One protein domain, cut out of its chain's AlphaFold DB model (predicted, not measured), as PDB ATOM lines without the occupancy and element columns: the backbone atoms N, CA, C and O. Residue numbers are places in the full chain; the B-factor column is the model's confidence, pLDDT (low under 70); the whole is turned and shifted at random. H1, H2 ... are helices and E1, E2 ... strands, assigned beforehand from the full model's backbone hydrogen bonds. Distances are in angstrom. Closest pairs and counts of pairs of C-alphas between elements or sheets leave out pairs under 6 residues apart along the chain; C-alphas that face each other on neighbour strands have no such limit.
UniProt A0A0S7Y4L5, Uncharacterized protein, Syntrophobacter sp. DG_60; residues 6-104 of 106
ATOM      1  N   ALA A   6      19.372  -9.722  18.719       97.31
ATOM      2  CA  ALA A   6      19.172  -8.758  19.782       97.31
ATOM      3  C   ALA A   6      20.216  -7.645  19.702       97.31
ATOM      4  O   ALA A   6      21.369  -7.864  19.320       97.31
ATOM      5  N   TYR A   7      19.833  -6.457  20.150       97.25
ATOM      6  CA  TYR A   7      20.747  -5.333  20.297       97.25
ATOM      7  C   TYR A   7      20.415  -4.510  21.535       97.25
ATOM      8  O   TYR A   7      19.280  -4.484  22.011       97.25
ATOM      9  N   ILE A   8      21.423  -3.814  22.050       97.69
ATOM     10  CA  ILE A   8      21.281  -2.859  23.147       97.69
ATOM     11  C   ILE A   8      21.125  -1.475  22.541       97.69
ATOM     12  O   ILE A   8      21.943  -1.073  21.711       97.69
ATOM     13  N   ILE A   9      20.103  -0.744  22.970       96.06
ATOM     14  CA  ILE A   9      19.971   0.682  22.693       96.06
ATOM     15  C   ILE A   9      20.410   1.479  23.918       96.06
ATOM     16  O   ILE A   9      19.921   1.262  25.028       96.06
ATOM     17  N   VAL A  10      21.351   2.392  23.690       95.88
ATOM     18  CA  VAL A  10      21.800   3.377  24.675       95.88
ATOM     19  C   VAL A  10      21.460   4.757  24.138       95.88
ATOM     20  O   VAL A  10      21.968   5.147  23.086       95.88
ATOM     21  N   ASP A  11      20.614   5.493  24.850       93.00
ATOM     22  CA  ASP A  11      20.339   6.911  24.614       93.00
ATOM     23  C   ASP A  11      20.142   7.656  25.951       93.00
ATOM     24  O   ASP A  11      20.414   7.109  27.018       93.00
ATOM     25  N   GLU A  12      19.703   8.917  25.919       88.56
ATOM     26  CA  GLU A  12      19.506   9.740  27.126       88.56
ATOM     27  C   GLU A  12      18.494   9.159  28.131       88.56
ATOM     28  O   GLU A  12      18.479   9.555  29.296       88.56
ATOM     29  N   LYS A  13      17.616   8.259  27.682       87.50
ATOM     30  CA  LYS A  13      16.496   7.705  28.452       87.50
ATOM     31  C   LYS A  13      16.546   6.187  28.558       87.50
ATOM     32  O   LYS A  13      15.953   5.630  29.478       87.50
ATOM     33  N   ASN A  14      17.212   5.529  27.618       86.12
ATOM     34  CA  ASN A  14      17.136   4.094  27.431       86.12
ATOM     35  C   ASN A  14      18.503   3.440  27.619       86.12
ATOM     36  O   ASN A  14      19.500   3.855  27.034       86.12
ATOM     37  N   PHE A  15      18.505   2.363  28.398       92.56
ATOM     38  CA  PHE A  15      19.584   1.387  28.475       92.56
ATOM     39  C   PHE A  15      18.963  -0.009  28.419       92.56
ATOM     40  O   PHE A  15      18.826  -0.690  29.434       92.56
ATOM     41  N   LEU A  16      18.474  -0.379  27.236       94.62
ATOM     42  CA  LEU A  16      17.544  -1.496  27.068       94.62
ATOM     43  C   LEU A  16      18.052  -2.489  26.035       94.62
ATOM     44  O   LEU A  16      18.594  -2.092  25.003       94.62
ATOM     45  N   ILE A  17      17.800  -3.770  26.275       96.56
ATOM     46  CA  ILE A  17      17.916  -4.800  25.250       96.56
ATOM     47  C   ILE A  17      16.605  -4.944  24.467       96.56
ATOM     48  O   ILE A  17      15.507  -4.965  25.029       96.56
ATOM     49  N   ILE A  18      16.733  -5.051  23.148       96.50
ATOM     50  CA  ILE A  18      15.646  -5.324  22.212       96.50
ATOM     51  C   ILE A  18      15.930  -6.677  21.580       96.50
ATOM     52  O   ILE A  18      16.998  -6.871  21.005       96.50
ATOM     53  N   LEU A  19      14.982  -7.604  21.685       97.06
ATOM     54  CA  LEU A  19      15.070  -8.928  21.085       97.06
ATOM     55  C   LEU A  19      14.173  -8.966  19.855       97.06
ATOM     56  O   LEU A  19      13.042  -8.478  19.893       97.06
ATOM     57  N   ARG A  20      14.664  -9.564  18.773       96.56
ATOM     58  CA  ARG A  20      13.934  -9.663  17.511       96.56
ATOM     59  C   ARG A  20      13.890 -11.096  17.011       96.56
ATOM     60  O   ARG A  20      14.849 -11.860  17.120       96.56
ATOM     61  N   GLU A  21      12.749 -11.443  16.440       95.69
ATOM     62  CA  GLU A  21      12.644 -12.546  15.495       95.69
ATOM     63  C   GLU A  21      12.729 -11.941  14.098       95.69
ATOM     64  O   GLU A  21      11.854 -11.177  13.687       95.69
ATOM     65  N   LEU A  22      13.812 -12.246  13.398       94.56
ATOM     66  CA  LEU A  22      14.087 -11.784  12.049       94.56
ATOM     67  C   LEU A  22      13.832 -12.904  11.049       94.56
ATOM     68  O   LEU A  22      14.157 -14.069  11.299       94.56
ATOM     69  N   ASP A  23      13.280 -12.532   9.903       94.25
ATOM     70  CA  ASP A  23      13.242 -13.381   8.723       94.25
ATOM     71  C   ASP A  23      14.619 -13.495   8.053       94.25
ATOM     72  O   ASP A  23      15.622 -12.884   8.454       94.25
ATOM     73  N   ASP A  24      14.670 -14.326   7.016       91.62
ATOM     74  CA  ASP A  24      15.823 -14.386   6.132       91.62
ATOM     75  C   ASP A  24      16.052 -13.036   5.449       91.62
ATOM     76  O   ASP A  24      15.126 -12.262   5.184       91.62
ATOM     77  N   LEU A  25      17.319 -12.760   5.148       89.06
ATOM     78  CA  LEU A  25      17.676 -11.578   4.385       89.06
ATOM     79  C   LEU A  25      17.020 -11.653   2.990       89.06
ATOM     80  O   LEU A  25      17.032 -12.725   2.373       89.06
ATOM     81  N   PRO A  26      16.462 -10.545   2.468       88.94
ATOM     82  CA  PRO A  26      15.957 -10.504   1.102       88.94
ATOM     83  C   PRO A  26      17.020 -10.970   0.097       88.94
ATOM     84  O   PRO A  26      18.187 -10.598   0.193       88.94
ATOM     85  N   LYS A  27      16.606 -11.788  -0.877       85.88
ATOM     86  CA  LYS A  27      17.516 -12.489  -1.806       85.88
ATOM     87  C   LYS A  27      18.337 -11.564  -2.707       85.88
ATOM     88  O   LYS A  27      19.361 -11.994  -3.221       85.88
ATOM     89  N   ASP A  28      17.884 -10.328  -2.885       86.56
ATOM     90  CA  ASP A  28      18.490  -9.353  -3.794       86.56
ATOM     91  C   ASP A  28      19.555  -8.474  -3.108       86.56
ATOM     92  O   ASP A  28      20.006  -7.487  -3.684       86.56
ATOM     93  N   ILE A  29      19.942  -8.794  -1.867       83.94
ATOM     94  CA  ILE A  29      20.926  -8.026  -1.095       83.94
ATOM     95  C   ILE A  29      22.307  -8.686  -1.179       83.94
ATOM     96  O   ILE A  29      22.480  -9.849  -0.813       83.94
ATOM     97  N   GLU A  30      23.311  -7.914  -1.601       83.94
ATOM     98  CA  GLU A  30      24.722  -8.317  -1.572       83.94
ATOM     99  C   GLU A  30      25.265  -8.294  -0.131       83.94
ATOM    100  O   GLU A  30      25.629  -7.251   0.408       83.94
ATOM    101  N   ILE A  31      25.303  -9.466   0.508       83.00
ATOM    102  CA  ILE A  31      25.629  -9.635   1.938       83.00
ATOM    103  C   ILE A  31      27.076  -9.250   2.262       83.00
ATOM    104  O   ILE A  31      27.340  -8.652   3.304       83.00
ATOM    105  N   ASP A  32      28.007  -9.570   1.363       84.56
ATOM    106  CA  ASP A  32      29.449  -9.440   1.599       84.56
ATOM    107  C   ASP A  32      29.913  -7.979   1.732       84.56
ATOM    108  O   ASP A  32      30.987  -7.714   2.272       84.56
ATOM    109  N   ALA A  33      29.102  -7.023   1.267       87.00
ATOM    110  CA  ALA A  33      29.376  -5.592   1.372       87.00
ATOM    111  C   ALA A  33      28.871  -4.960   2.683       87.00
ATOM    112  O   ALA A  33      29.145  -3.787   2.936       87.00
ATOM    113  N   LEU A  34      28.126  -5.707   3.503       88.94
ATOM    114  CA  LEU A  34      27.414  -5.184   4.666       88.94
ATOM    115  C   LEU A  34      28.015  -5.695   5.971       88.94
ATOM    116  O   LEU A  34      28.279  -6.890   6.139       88.94
ATOM    117  N   SER A  35      28.149  -4.802   6.946       89.75
ATOM    118  CA  SER A  35      28.442  -5.186   8.322       89.75
ATOM    119  C   SER A  35      27.315  -6.039   8.907       89.75
ATOM    120  O   SER A  35      26.163  -5.972   8.478       89.75
ATOM    121  N   TYR A  36      27.628  -6.809   9.949       87.75
ATOM    122  CA  TYR A  36      26.630  -7.623  10.646       87.75
ATOM    123  C   TYR A  36      25.401  -6.803  11.066       87.75
ATOM    124  O   TYR A  36      24.276  -7.225  10.824       87.75
ATOM    125  N   GLY A  37      25.607  -5.611  11.637       87.50
ATOM    126  CA  GLY A  37      24.509  -4.734  12.048       87.50
ATOM    127  C   GLY A  37      23.637  -4.289  10.873       87.50
ATOM    128  O   GLY A  37      22.417  -4.354  10.967       87.50
ATOM    129  N   GLU A  38      24.242  -3.908   9.745       90.62
ATOM    130  CA  GLU A  38      23.497  -3.543   8.530       90.62
ATOM    131  C   GLU A  38      22.682  -4.720   7.988       90.62
ATOM    132  O   GLU A  38      21.527  -4.546   7.609       90.62
ATOM    133  N   GLN A  39      23.239  -5.933   8.020       91.38
ATOM    134  CA  GLN A  39      22.502  -7.133   7.632       91.38
ATOM    135  C   GLN A  39      21.280  -7.366   8.531       91.38
ATOM    136  O   GLN A  39      20.218  -7.713   8.017       91.38
ATOM    137  N   GLN A  40      21.392  -7.169   9.851       92.06
ATOM    138  CA  GLN A  40      20.247  -7.342  10.755       92.06
ATOM    139  C   GLN A  40      19.161  -6.284  10.538       92.06
ATOM    140  O   GLN A  40      17.980  -6.608  10.605       92.06
ATOM    141  N   GLU A  41      19.534  -5.039  10.232       91.75
ATOM    142  CA  GLU A  41      18.562  -3.963   9.970       91.75
ATOM    143  C   GLU A  41      17.785  -4.147   8.659       91.75
ATOM    144  O   GLU A  41      16.684  -3.617   8.521       91.75
ATOM    145  N   LEU A  42      18.337  -4.890   7.697       92.75
ATOM    146  CA  LEU A  42      17.687  -5.162   6.410       92.75
ATOM    147  C   LEU A  42      16.782  -6.401   6.433       92.75
ATOM    148  O   LEU A  42      15.985  -6.597   5.510       92.75
ATOM    149  N   ARG A  43      16.891  -7.251   7.459       93.31
ATOM    150  CA  ARG A  43      16.011  -8.413   7.611       93.31
ATOM    151  C   ARG A  43      14.609  -7.964   8.034       93.31
ATOM    152  O   ARG A  43      14.480  -7.143   8.945       93.31
ATOM    153  N   PRO A  44      13.540  -8.525   7.443       94.25
ATOM    154  CA  PRO A  44      12.190  -8.264   7.914       94.25
ATOM    155  C   PRO A  44      12.027  -8.715   9.369       94.25
ATOM    156  O   PRO A  44      12.441  -9.810   9.748       94.25
ATOM    157  N   VAL A  45      11.404  -7.870  10.186       95.25
ATOM    158  CA  VAL A  45      11.131  -8.173  11.592       95.25
ATOM    159  C   VAL A  45       9.775  -8.867  11.696       95.25
ATOM    160  O   VAL A  45       8.748  -8.276  11.369       95.25
ATOM    161  N   LYS A  46       9.765 -10.109  12.183       95.62
ATOM    162  CA  LYS A  46       8.544 -10.877  12.469       95.62
ATOM    163  C   LYS A  46       7.940 -10.519  13.814       95.62
ATOM    164  O   LYS A  46       6.725 -10.411  13.940       95.62
ATOM    165  N   ASN A  47       8.790 -10.377  14.825       95.00
ATOM    166  CA  ASN A  47       8.362 -10.108  16.188       95.00
ATOM    167  C   ASN A  47       9.435  -9.329  16.954       95.00
ATOM    168  O   ASN A  47      10.626  -9.434  16.650       95.00
ATOM    169  N   VAL A  48       9.006  -8.574  17.964       95.56
ATOM    170  CA  VAL A  48       9.878  -7.799  18.851       95.56
ATOM    171  C   VAL A  48       9.472  -8.049  20.292       95.56
ATOM    172  O   VAL A  48       8.287  -8.013  20.623       95.56
ATOM    173  N   LEU A  49      10.465  -8.253  21.150       95.00
ATOM    174  CA  LEU A  49      10.279  -8.292  22.589       95.00
ATOM    175  C   LEU A  49      11.210  -7.297  23.274       95.00
ATOM    176  O   LEU A  49      12.390  -7.181  22.943       95.00
ATOM    177  N   LEU A  50      10.650  -6.581  24.239       94.75
ATOM    178  CA  LEU A  50      11.329  -5.540  24.994       94.75
ATOM    179  C   LEU A  50      11.798  -6.102  26.337       94.75
ATOM    180  O   LEU A  50      11.151  -6.980  26.904       94.75
ATOM    181  N   GLU A  51      12.908  -5.575  26.854       94.75
ATOM    182  CA  GLU A  51      13.557  -6.037  28.090       94.75
ATOM    183  C   GLU A  51      12.585  -6.285  29.257       94.75
ATOM    184  O   GLU A  51      12.648  -7.321  29.915       94.75
ATOM    185  N   TRP A  52      11.642  -5.370  29.496       92.62
ATOM    186  CA  TRP A  52      10.690  -5.487  30.607       92.62
ATOM    187  C   TRP A  52       9.676  -6.625  30.440       92.62
ATOM    188  O   TRP A  52       9.088  -7.060  31.426       92.62
ATOM    189  N   GLN A  53       9.464  -7.112  29.216       94.75
ATOM    190  CA  GLN A  53       8.568  -8.234  28.927       94.75
ATOM    191  C   GLN A  53       9.233  -9.595  29.175       94.75
ATOM    192  O   GLN A  53       8.583 -10.620  29.010       94.75
ATOM    193  N   LEU A  54      10.520  -9.621  29.544       93.25
ATOM    194  CA  LEU A  54      11.233 -10.852  29.889       93.25
ATOM    195  C   LEU A  54      10.860 -11.396  31.275       93.25
ATOM    196  O   LEU A  54      11.266 -12.503  31.604       93.25
ATOM    197  N   GLU A  55      10.148 -10.612  32.095       94.75
ATOM    198  CA  GLU A  55       9.650 -11.017  33.422       94.75
ATOM    199  C   GLU A  55      10.729 -11.674  34.307       94.75
ATOM    200  O   GLU A  55      10.491 -12.645  35.025       94.75
ATOM    201  N   LEU A  56      11.955 -11.147  34.253       95.88
ATOM    202  CA  LEU A  56      13.088 -11.685  35.003       95.88
ATOM    203  C   LEU A  56      12.974 -11.367  36.499       95.88
ATOM    204  O   LEU A  56      12.617 -10.251  36.893       95.88
ATOM    205  N   ASN A  57      13.381 -12.318  37.341       96.88
ATOM    206  CA  ASN A  57      13.639 -12.044  38.755       96.88
ATOM    207  C   ASN A  57      14.869 -11.135  38.937       96.88
ATOM    208  O   ASN A  57      15.622 -10.892  37.996       96.88
ATOM    209  N   GLU A  58      15.101 -10.645  40.158       96.44
ATOM    210  CA  GLU A  58      16.192  -9.692  40.431       96.44
ATOM    211  C   GLU A  58      17.577 -10.211  40.015       96.44
ATOM    212  O   GLU A  58      18.348  -9.474  39.407       96.44
ATOM    213  N   LYS A  59      17.868 -11.505  40.208       97.19
ATOM    214  CA  LYS A  59      19.136 -12.100  39.742       97.19
ATOM    215  C   LYS A  59      19.243 -12.112  38.219       97.19
ATOM    216  O   LYS A  59      20.329 -11.935  37.676       97.19
ATOM    217  N   GLY A  60      18.127 -12.332  37.526       97.31
ATOM    218  CA  GLY A  60      18.060 -12.240  36.070       97.31
ATOM    219  C   GLY A  60      18.296 -10.819  35.571       97.31
ATOM    220  O   GLY A  60      19.047 -10.638  34.617       97.31
ATOM    221  N   LYS A  61      17.727  -9.812  36.247       96.81
ATOM    222  CA  LYS A  61      17.970  -8.394  35.936       96.81
ATOM    223  C   LYS A  61      19.439  -8.018  36.136       96.81
ATOM    224  O   LYS A  61      20.035  -7.419  35.250       96.81
ATOM    225  N   GLU A  62      20.051  -8.436  37.246       97.62
ATOM    226  CA  GLU A  62      21.484  -8.233  37.503       97.62
ATOM    227  C   GLU A  62      22.363  -8.897  36.432       97.62
ATOM    228  O   GLU A  62      23.288  -8.276  35.907       97.62
ATOM    229  N   ALA A  63      22.053 -10.145  36.063       98.06
ATOM    230  CA  ALA A  63      22.777 -10.861  35.015       98.06
ATOM    231  C   ALA A  63      22.621 -10.189  33.640       98.06
ATOM    232  O   ALA A  63      23.572 -10.152  32.858       98.06
ATOM    233  N   LEU A  64      21.438  -9.643  33.346       97.50
ATOM    234  CA  LEU A  64      21.180  -8.924  32.104       97.50
ATOM    235  C   LEU A  64      21.952  -7.600  32.042       97.50
ATOM    236  O   LEU A  64      22.542  -7.283  31.012       97.50
ATOM    237  N   GLU A  65      21.996  -6.852  33.143       96.62
ATOM    238  CA  GLU A  65      22.805  -5.634  33.272       96.62
ATOM    239  C   GLU A  65      24.296  -5.904  33.044       96.62
ATOM    240  O   GLU A  65      24.973  -5.156  32.333       96.62
ATOM    241  N   GLU A  66      24.810  -6.999  33.600       97.25
ATOM    242  CA  GLU A  66      26.190  -7.424  33.380       97.25
ATOM    243  C   GLU A  66      26.440  -7.808  31.916       97.25
ATOM    244  O   GLU A  66      27.408  -7.339  31.313       97.25
ATOM    245  N   LEU A  67      25.534  -8.573  31.295       98.00
ATOM    246  CA  LEU A  67      25.625  -8.894  29.870       98.00
ATOM    247  C   LEU A  67      25.667  -7.619  29.013       98.00
ATOM    248  O   LEU A  67      26.507  -7.521  28.116       98.00
ATOM    249  N   LYS A  68      24.804  -6.631  29.298       97.50
ATOM    250  CA  LYS A  68      24.777  -5.361  28.559       97.50
ATOM    251  C   LYS A  68      26.125  -4.640  28.631       97.50
ATOM    252  O   LYS A  68      26.642  -4.189  27.608       97.50
ATOM    253  N   LYS A  69      26.728  -4.574  29.821       96.25
ATOM    254  CA  LYS A  69      28.053  -3.962  30.020       96.25
ATOM    255  C   LYS A  69      29.147  -4.712  29.277       96.25
ATOM    256  O   LYS A  69      29.957  -4.067  28.619       96.25
ATOM    257  N   GLN A  70      29.156  -6.042  29.343       97.12
ATOM    258  CA  GLN A  70      30.156  -6.852  28.650       97.12
ATOM    259  C   GLN A  70      30.091  -6.657  27.137       97.12
ATOM    260  O   GLN A  70      31.127  -6.466  26.516       97.12
ATOM    261  N   VAL A  71      28.895  -6.623  26.539       97.19
ATOM    262  CA  VAL A  71      28.759  -6.326  25.104       97.19
ATOM    263  C   VAL A  71      29.374  -4.963  24.783       97.19
ATOM    264  O   VAL A  71      30.236  -4.860  23.917       97.19
ATOM    265  N   ILE A  72      28.986  -3.906  25.497       96.25
ATOM    266  CA  ILE A  72      29.438  -2.546  25.175       96.25
ATOM    267  C   ILE A  72      30.950  -2.378  25.395       96.25
ATOM    268  O   ILE A  72      31.635  -1.790  24.557       96.25
ATOM    269  N   ILE A  73      31.477  -2.895  26.504       96.31
ATOM    270  CA  ILE A  73      32.877  -2.705  26.898       96.31
ATOM    271  C   ILE A  73      33.792  -3.679  26.158       96.31
ATOM    272  O   ILE A  73      34.785  -3.253  25.576       96.31
ATOM    273  N   GLU A  74      33.485  -4.974  26.181       96.56
ATOM    274  CA  GLU A  74      34.385  -6.010  25.666       96.56
ATOM    275  C   GLU A  74      34.248  -6.179  24.153       96.56
ATOM    276  O   GLU A  74      35.262  -6.275  23.465       96.56
ATOM    277  N   ASP A  75      33.019  -6.187  23.625       95.00
ATOM    278  CA  ASP A  75      32.799  -6.466  22.202       95.00
ATOM    279  C   ASP A  75      32.961  -5.189  21.350       95.00
ATOM    280  O   ASP A  75      33.427  -5.262  20.213       95.00
ATOM    281  N   TYR A  76      32.621  -4.011  21.895       94.31
ATOM    282  CA  TYR A  76      32.660  -2.729  21.169       94.31
ATOM    283  C   TYR A  76      33.710  -1.727  21.675       94.31
ATOM    284  O   TYR A  76      33.880  -0.672  21.055       94.31
ATOM    285  N   GLY A  77      34.413  -2.003  22.781       95.38
ATOM    286  CA  GLY A  77      35.421  -1.085  23.329       95.38
ATOM    287  C   GLY A  77      34.853   0.280  23.740       95.38
ATOM    288  O   GLY A  77      35.558   1.290  23.682       95.38
ATOM    289  N   ALA A  78      33.565   0.342  24.084       93.44
ATOM    290  CA  ALA A  78      32.838   1.569  24.380       93.44
ATOM    291  C   ALA A  78      32.518   1.703  25.876       93.44
ATOM    292  O   ALA A  78      32.574   0.748  26.649       93.44
ATOM    293  N   THR A  79      32.166   2.917  26.300       91.00
ATOM    294  CA  THR A  79      31.645   3.155  27.650       91.00
ATOM    295  C   THR A  79      30.128   2.929  27.679       91.00
ATOM    296  O   THR A  79      29.458   3.259  26.698       91.00
ATOM    297  N   PRO A  80      29.544   2.441  28.791       86.44
ATOM    298  CA  PRO A  80      28.097   2.206  28.890       86.44
ATOM    299  C   PRO A  80      27.213   3.442  28.660       86.44
ATOM    300  O   PRO A  80      26.029   3.295  28.393       86.44
ATOM    301  N   GLN A  81      27.769   4.653  28.761       87.75
ATOM    302  CA  GLN A  81      27.060   5.918  28.525       87.75
ATOM    303  C   GLN A  81      27.133   6.387  27.065       87.75
ATOM    304  O   GLN A  81      26.522   7.393  26.707       87.75
ATOM    305  N   LYS A  82      27.916   5.713  26.214       92.75
ATOM    306  CA  LYS A  82      28.048   6.098  24.812       92.75
ATOM    307  C   LYS A  82      26.763   5.735  24.070       92.75
ATOM    308  O   LYS A  82      26.436   4.557  23.930       92.75
ATOM    309  N   VAL A  83      26.070   6.753  23.563       95.38
ATOM    310  CA  VAL A  83      24.863   6.591  22.742       95.38
ATOM    311  C   VAL A  83      25.161   5.711  21.531       95.38
ATOM    312  O   VAL A  83      26.173   5.907  20.852       95.38
ATOM    313  N   GLY A  84      24.288   4.743  21.255       94.38
ATOM    314  CA  GLY A  84      24.471   3.830  20.133       94.38
ATOM    315  C   GLY A  84      23.553   2.614  20.148       94.38
ATOM    316  O   GLY A  84      22.737   2.424  21.052       94.38
ATOM    317  N   ARG A  85      23.716   1.788  19.110       95.38
ATOM    318  CA  ARG A  85      23.131   0.451  19.006       95.38
ATOM    319  C   ARG A  85      24.251  -0.577  18.997       95.38
ATOM    320  O   ARG A  85      25.152  -0.490  18.167       95.38
ATOM    321  N   TYR A  86      24.172  -1.535  19.908       96.12
ATOM    322  CA  TYR A  86      25.198  -2.552  20.107       96.12
ATOM    323  C   TYR A  86      24.577  -3.927  19.880       96.12
ATOM    324  O   TYR A  86      23.879  -4.449  20.750       96.12
ATOM    325  N   TYR A  87      24.787  -4.490  18.693       96.69
ATOM    326  CA  TYR A  87      24.283  -5.815  18.332       96.69
ATOM    327  C   TYR A  87      25.022  -6.900  19.099       96.69
ATOM    328  O   TYR A  87      26.253  -6.864  19.203       96.69
ATOM    329  N   LEU A  88      24.271  -7.874  19.601       96.75
ATOM    330  CA  LEU A  88      24.829  -9.032  20.275       96.75
ATOM    331  C   LEU A  88      25.427  -9.987  19.240       96.75
ATOM    332  O   LEU A  88      24.796 -10.329  18.242       96.75
ATOM    333  N   SER A  89      26.643 -10.459  19.512       94.19
ATOM    334  CA  SER A  89      27.214 -11.590  18.782       94.19
ATOM    335  C   SER A  89      26.444 -12.880  19.088       94.19
ATOM    336  O   SER A  89      25.769 -12.983  20.114       94.19
ATOM    337  N   GLN A  90      26.610 -13.906  18.250       92.25
ATOM    338  CA  GLN A  90      25.974 -15.215  18.449       92.25
ATOM    339  C   GLN A  90      26.213 -15.781  19.860       92.25
ATOM    340  O   GLN A  90      25.278 -16.205  20.536       92.25
ATOM    341  N   ARG A  91      27.450 -15.687  20.362       95.31
ATOM    342  CA  ARG A  91      27.799 -16.107  21.727       95.31
ATOM    343  C   ARG A  91      27.021 -15.322  22.793       95.31
ATOM    344  O   ARG A  91      26.635 -15.881  23.813       95.31
ATOM    345  N   ARG A  92      26.807 -14.018  22.596       96.69
ATOM    346  CA  ARG A  92      26.057 -13.176  23.545       96.69
ATOM    347  C   ARG A  92      24.560 -13.472  23.493       96.69
ATOM    348  O   ARG A  92      23.921 -13.427  24.541       96.69
ATOM    349  N   LEU A  93      24.020 -13.821  22.322       95.88
ATOM    350  CA  LEU A  93      22.639 -14.295  22.176       95.88
ATOM    351  C   LEU A  93      22.406 -15.599  22.947       95.88
ATOM    352  O   LEU A  93      21.393 -15.729  23.628       95.88
ATOM    353  N   GLU A  94      23.359 -16.530  22.908       95.50
ATOM    354  CA  GLU A  94      23.306 -17.768  23.697       95.50
ATOM    355  C   GLU A  94      23.336 -17.480  25.206       95.50
ATOM    356  O   GLU A  94      22.522 -18.020  25.958       95.50
ATOM    357  N   THR A  95      24.207 -16.567  25.654       97.12
ATOM    358  CA  THR A  95      24.220 -16.111  27.053       97.12
ATOM    359  C   THR A  95      22.886 -15.481  27.457       97.12
ATOM    360  O   THR A  95      22.357 -15.804  28.521       97.12
ATOM    361  N   LEU A  96      22.316 -14.611  26.615       97.06
ATOM    362  CA  LEU A  96      21.012 -13.989  26.853       97.06
ATOM    363  C   LEU A  96      19.903 -15.039  26.980       97.06
ATOM    364  O   LEU A  96      19.109 -14.979  27.917       97.06
ATOM    365  N   ALA A  97      19.870 -16.016  26.073       95.38
ATOM    366  CA  ALA A  97      18.909 -17.111  26.122       95.38
ATOM    367  C   ALA A  97      19.014 -17.896  27.437       95.38
ATOM    368  O   ALA A  97      17.990 -18.150  28.070       95.38
ATOM    369  N   GLY A  98      20.234 -18.188  27.900       96.19
ATOM    370  CA  GLY A  98      20.461 -18.849  29.186       96.19
ATOM    371  C   GLY A  98      20.028 -18.013  30.398       96.19
ATOM    372  O   GLY A  98      19.511 -18.567  31.368       96.19
ATOM    373  N   ILE A  99      20.191 -16.683  30.354       96.81
ATOM    374  CA  ILE A  99      19.669 -15.780  31.397       96.81
ATOM    375  C   ILE A  99      18.141 -15.872  31.449       96.81
ATOM    376  O   ILE A  99      17.579 -16.065  32.527       96.81
ATOM    377  N   ILE A 100      17.479 -15.769  30.296       95.38
ATOM    378  CA  ILE A 100      16.016 -15.818  30.199       95.38
ATOM    379  C   ILE A 100      15.503 -17.166  30.704       95.38
ATOM    380  O   ILE A 100      14.674 -17.201  31.610       95.38
ATOM    381  N   GLU A 101      16.034 -18.274  30.195       94.56
ATOM    382  CA  GLU A 101      15.614 -19.622  30.594       94.56
ATOM    383  C   GLU A 101      15.757 -19.854  32.104       94.56
ATOM    384  O   GLU A 101      14.885 -20.450  32.732       94.56
ATOM    385  N   LYS A 102      16.839 -19.353  32.707       96.19
ATOM    386  CA  LYS A 102      17.145 -19.595  34.117       96.19
ATOM    387  C   LYS A 102      16.392 -18.685  35.087       96.19
ATOM    388  O   LYS A 102      16.179 -19.082  36.235       96.19
ATOM    389  N   PHE A 103      16.073 -17.455  34.687       96.69
ATOM    390  CA  PHE A 103      15.634 -16.413  35.620       96.69
ATOM    391  C   PHE A 103      14.264 -15.795  35.317       96.69
ATOM    392  O   PHE A 103      13.841 -14.925  36.083       96.69
ATOM    393  N   THR A 104      13.563 -16.234  34.268       93.00
ATOM    394  CA  THR A 104      12.161 -15.842  34.034       93.00
ATOM    395  C   THR A 104      11.284 -16.324  35.191       93.00
ATOM    396  O   THR A 104      11.374 -17.479  35.613       93.00
TER     397      THR A 104
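What this domain is: This is residues 6 to 104 of the 106 residues of an uncharacterized protein of Syntrophobacter sp. DG_60 (UniProt A0A0S7Y4L5). A twisted sheet of four strands has two long helices, H3 and H4, side by side on one face, with H3 crossing over E2, E1 and E4. At one end of the sheet the short helix H1 sits beside the strands, and the long link of residues 23 to 35 before it extends the domain lengthwise. The printed part has 99 residues, with four named helices and four named strands in the order E1 E2 H1 E3 H2 H3 E4 H4; the sheet's order is E3 - E2 - E1 - E4, all antiparallel. The class is mixed, helices and strands, and the whole is compact, with a radius of gyration of the C-alphas of 14.1 A, and elongated, spanning 44 by 27 by 25 A.

How they stand to each other: E1, residues 6 to 10, and E2, residues 15 to 22, form an antiparallel hairpin at 152 degrees, with N 18 and O 7 2.8 A apart. E3, residues 45 to 50, is an edge strand antiparallel to E2; N 49 and O 19 are 2.9 A apart. E4, residues 84 to 87, is the other edge strand, antiparallel to E1, with N 8 and O 86 2.9 A apart. H3, residues 58 to 75, and H4, residues 90 to 103, are on one face of the sheet, making two layers, helices on one face of a sheet. H3 has a height over the sheet of 9.5 A and lies over E2, E4 and, only just, E1, with 3 of its C-alphas on E1; it runs across the strands, at 80 degrees to E2 on the local plane. H3 and H4 touch, with a shallow tilt of 10 degrees, opposite ways; their closest C-alphas, those of Gly 60 and Phe 103, are 4.8 A apart. H1, residues 36 to 42, is at the sheet's level, with a height over the sheet of 3.3 A. H2, residues 51 to 54, only grazes the sheet. In H1, H3 and H4 every O i to N i+4 pair is within hydrogen-bond range; H2 is too short for such a pair.

Where its parts are: E1 begins at C-alpha 6 (19.172, -8.758, 19.782) and is 13.3 A long; E2 is 21.8 A and E3 13.7 A. H3 runs 24.9 A from C-alpha 58 (16.192, -9.692, 40.431). H1 is 10.2 A, H2 5.6 A and E4 9.8 A. H4, 20.1 A, ends at C-alpha 103 (15.634, -16.413, 35.620).

The domain as a whole: The two C-alphas farthest apart, those of Asp 28 and Glu 58, are 44.3 A apart. The link E2 to H1, 13 residues, is long. The printed part has no cut. The mean pLDDT of the printed part is 93.8, and no printed residue is under 70.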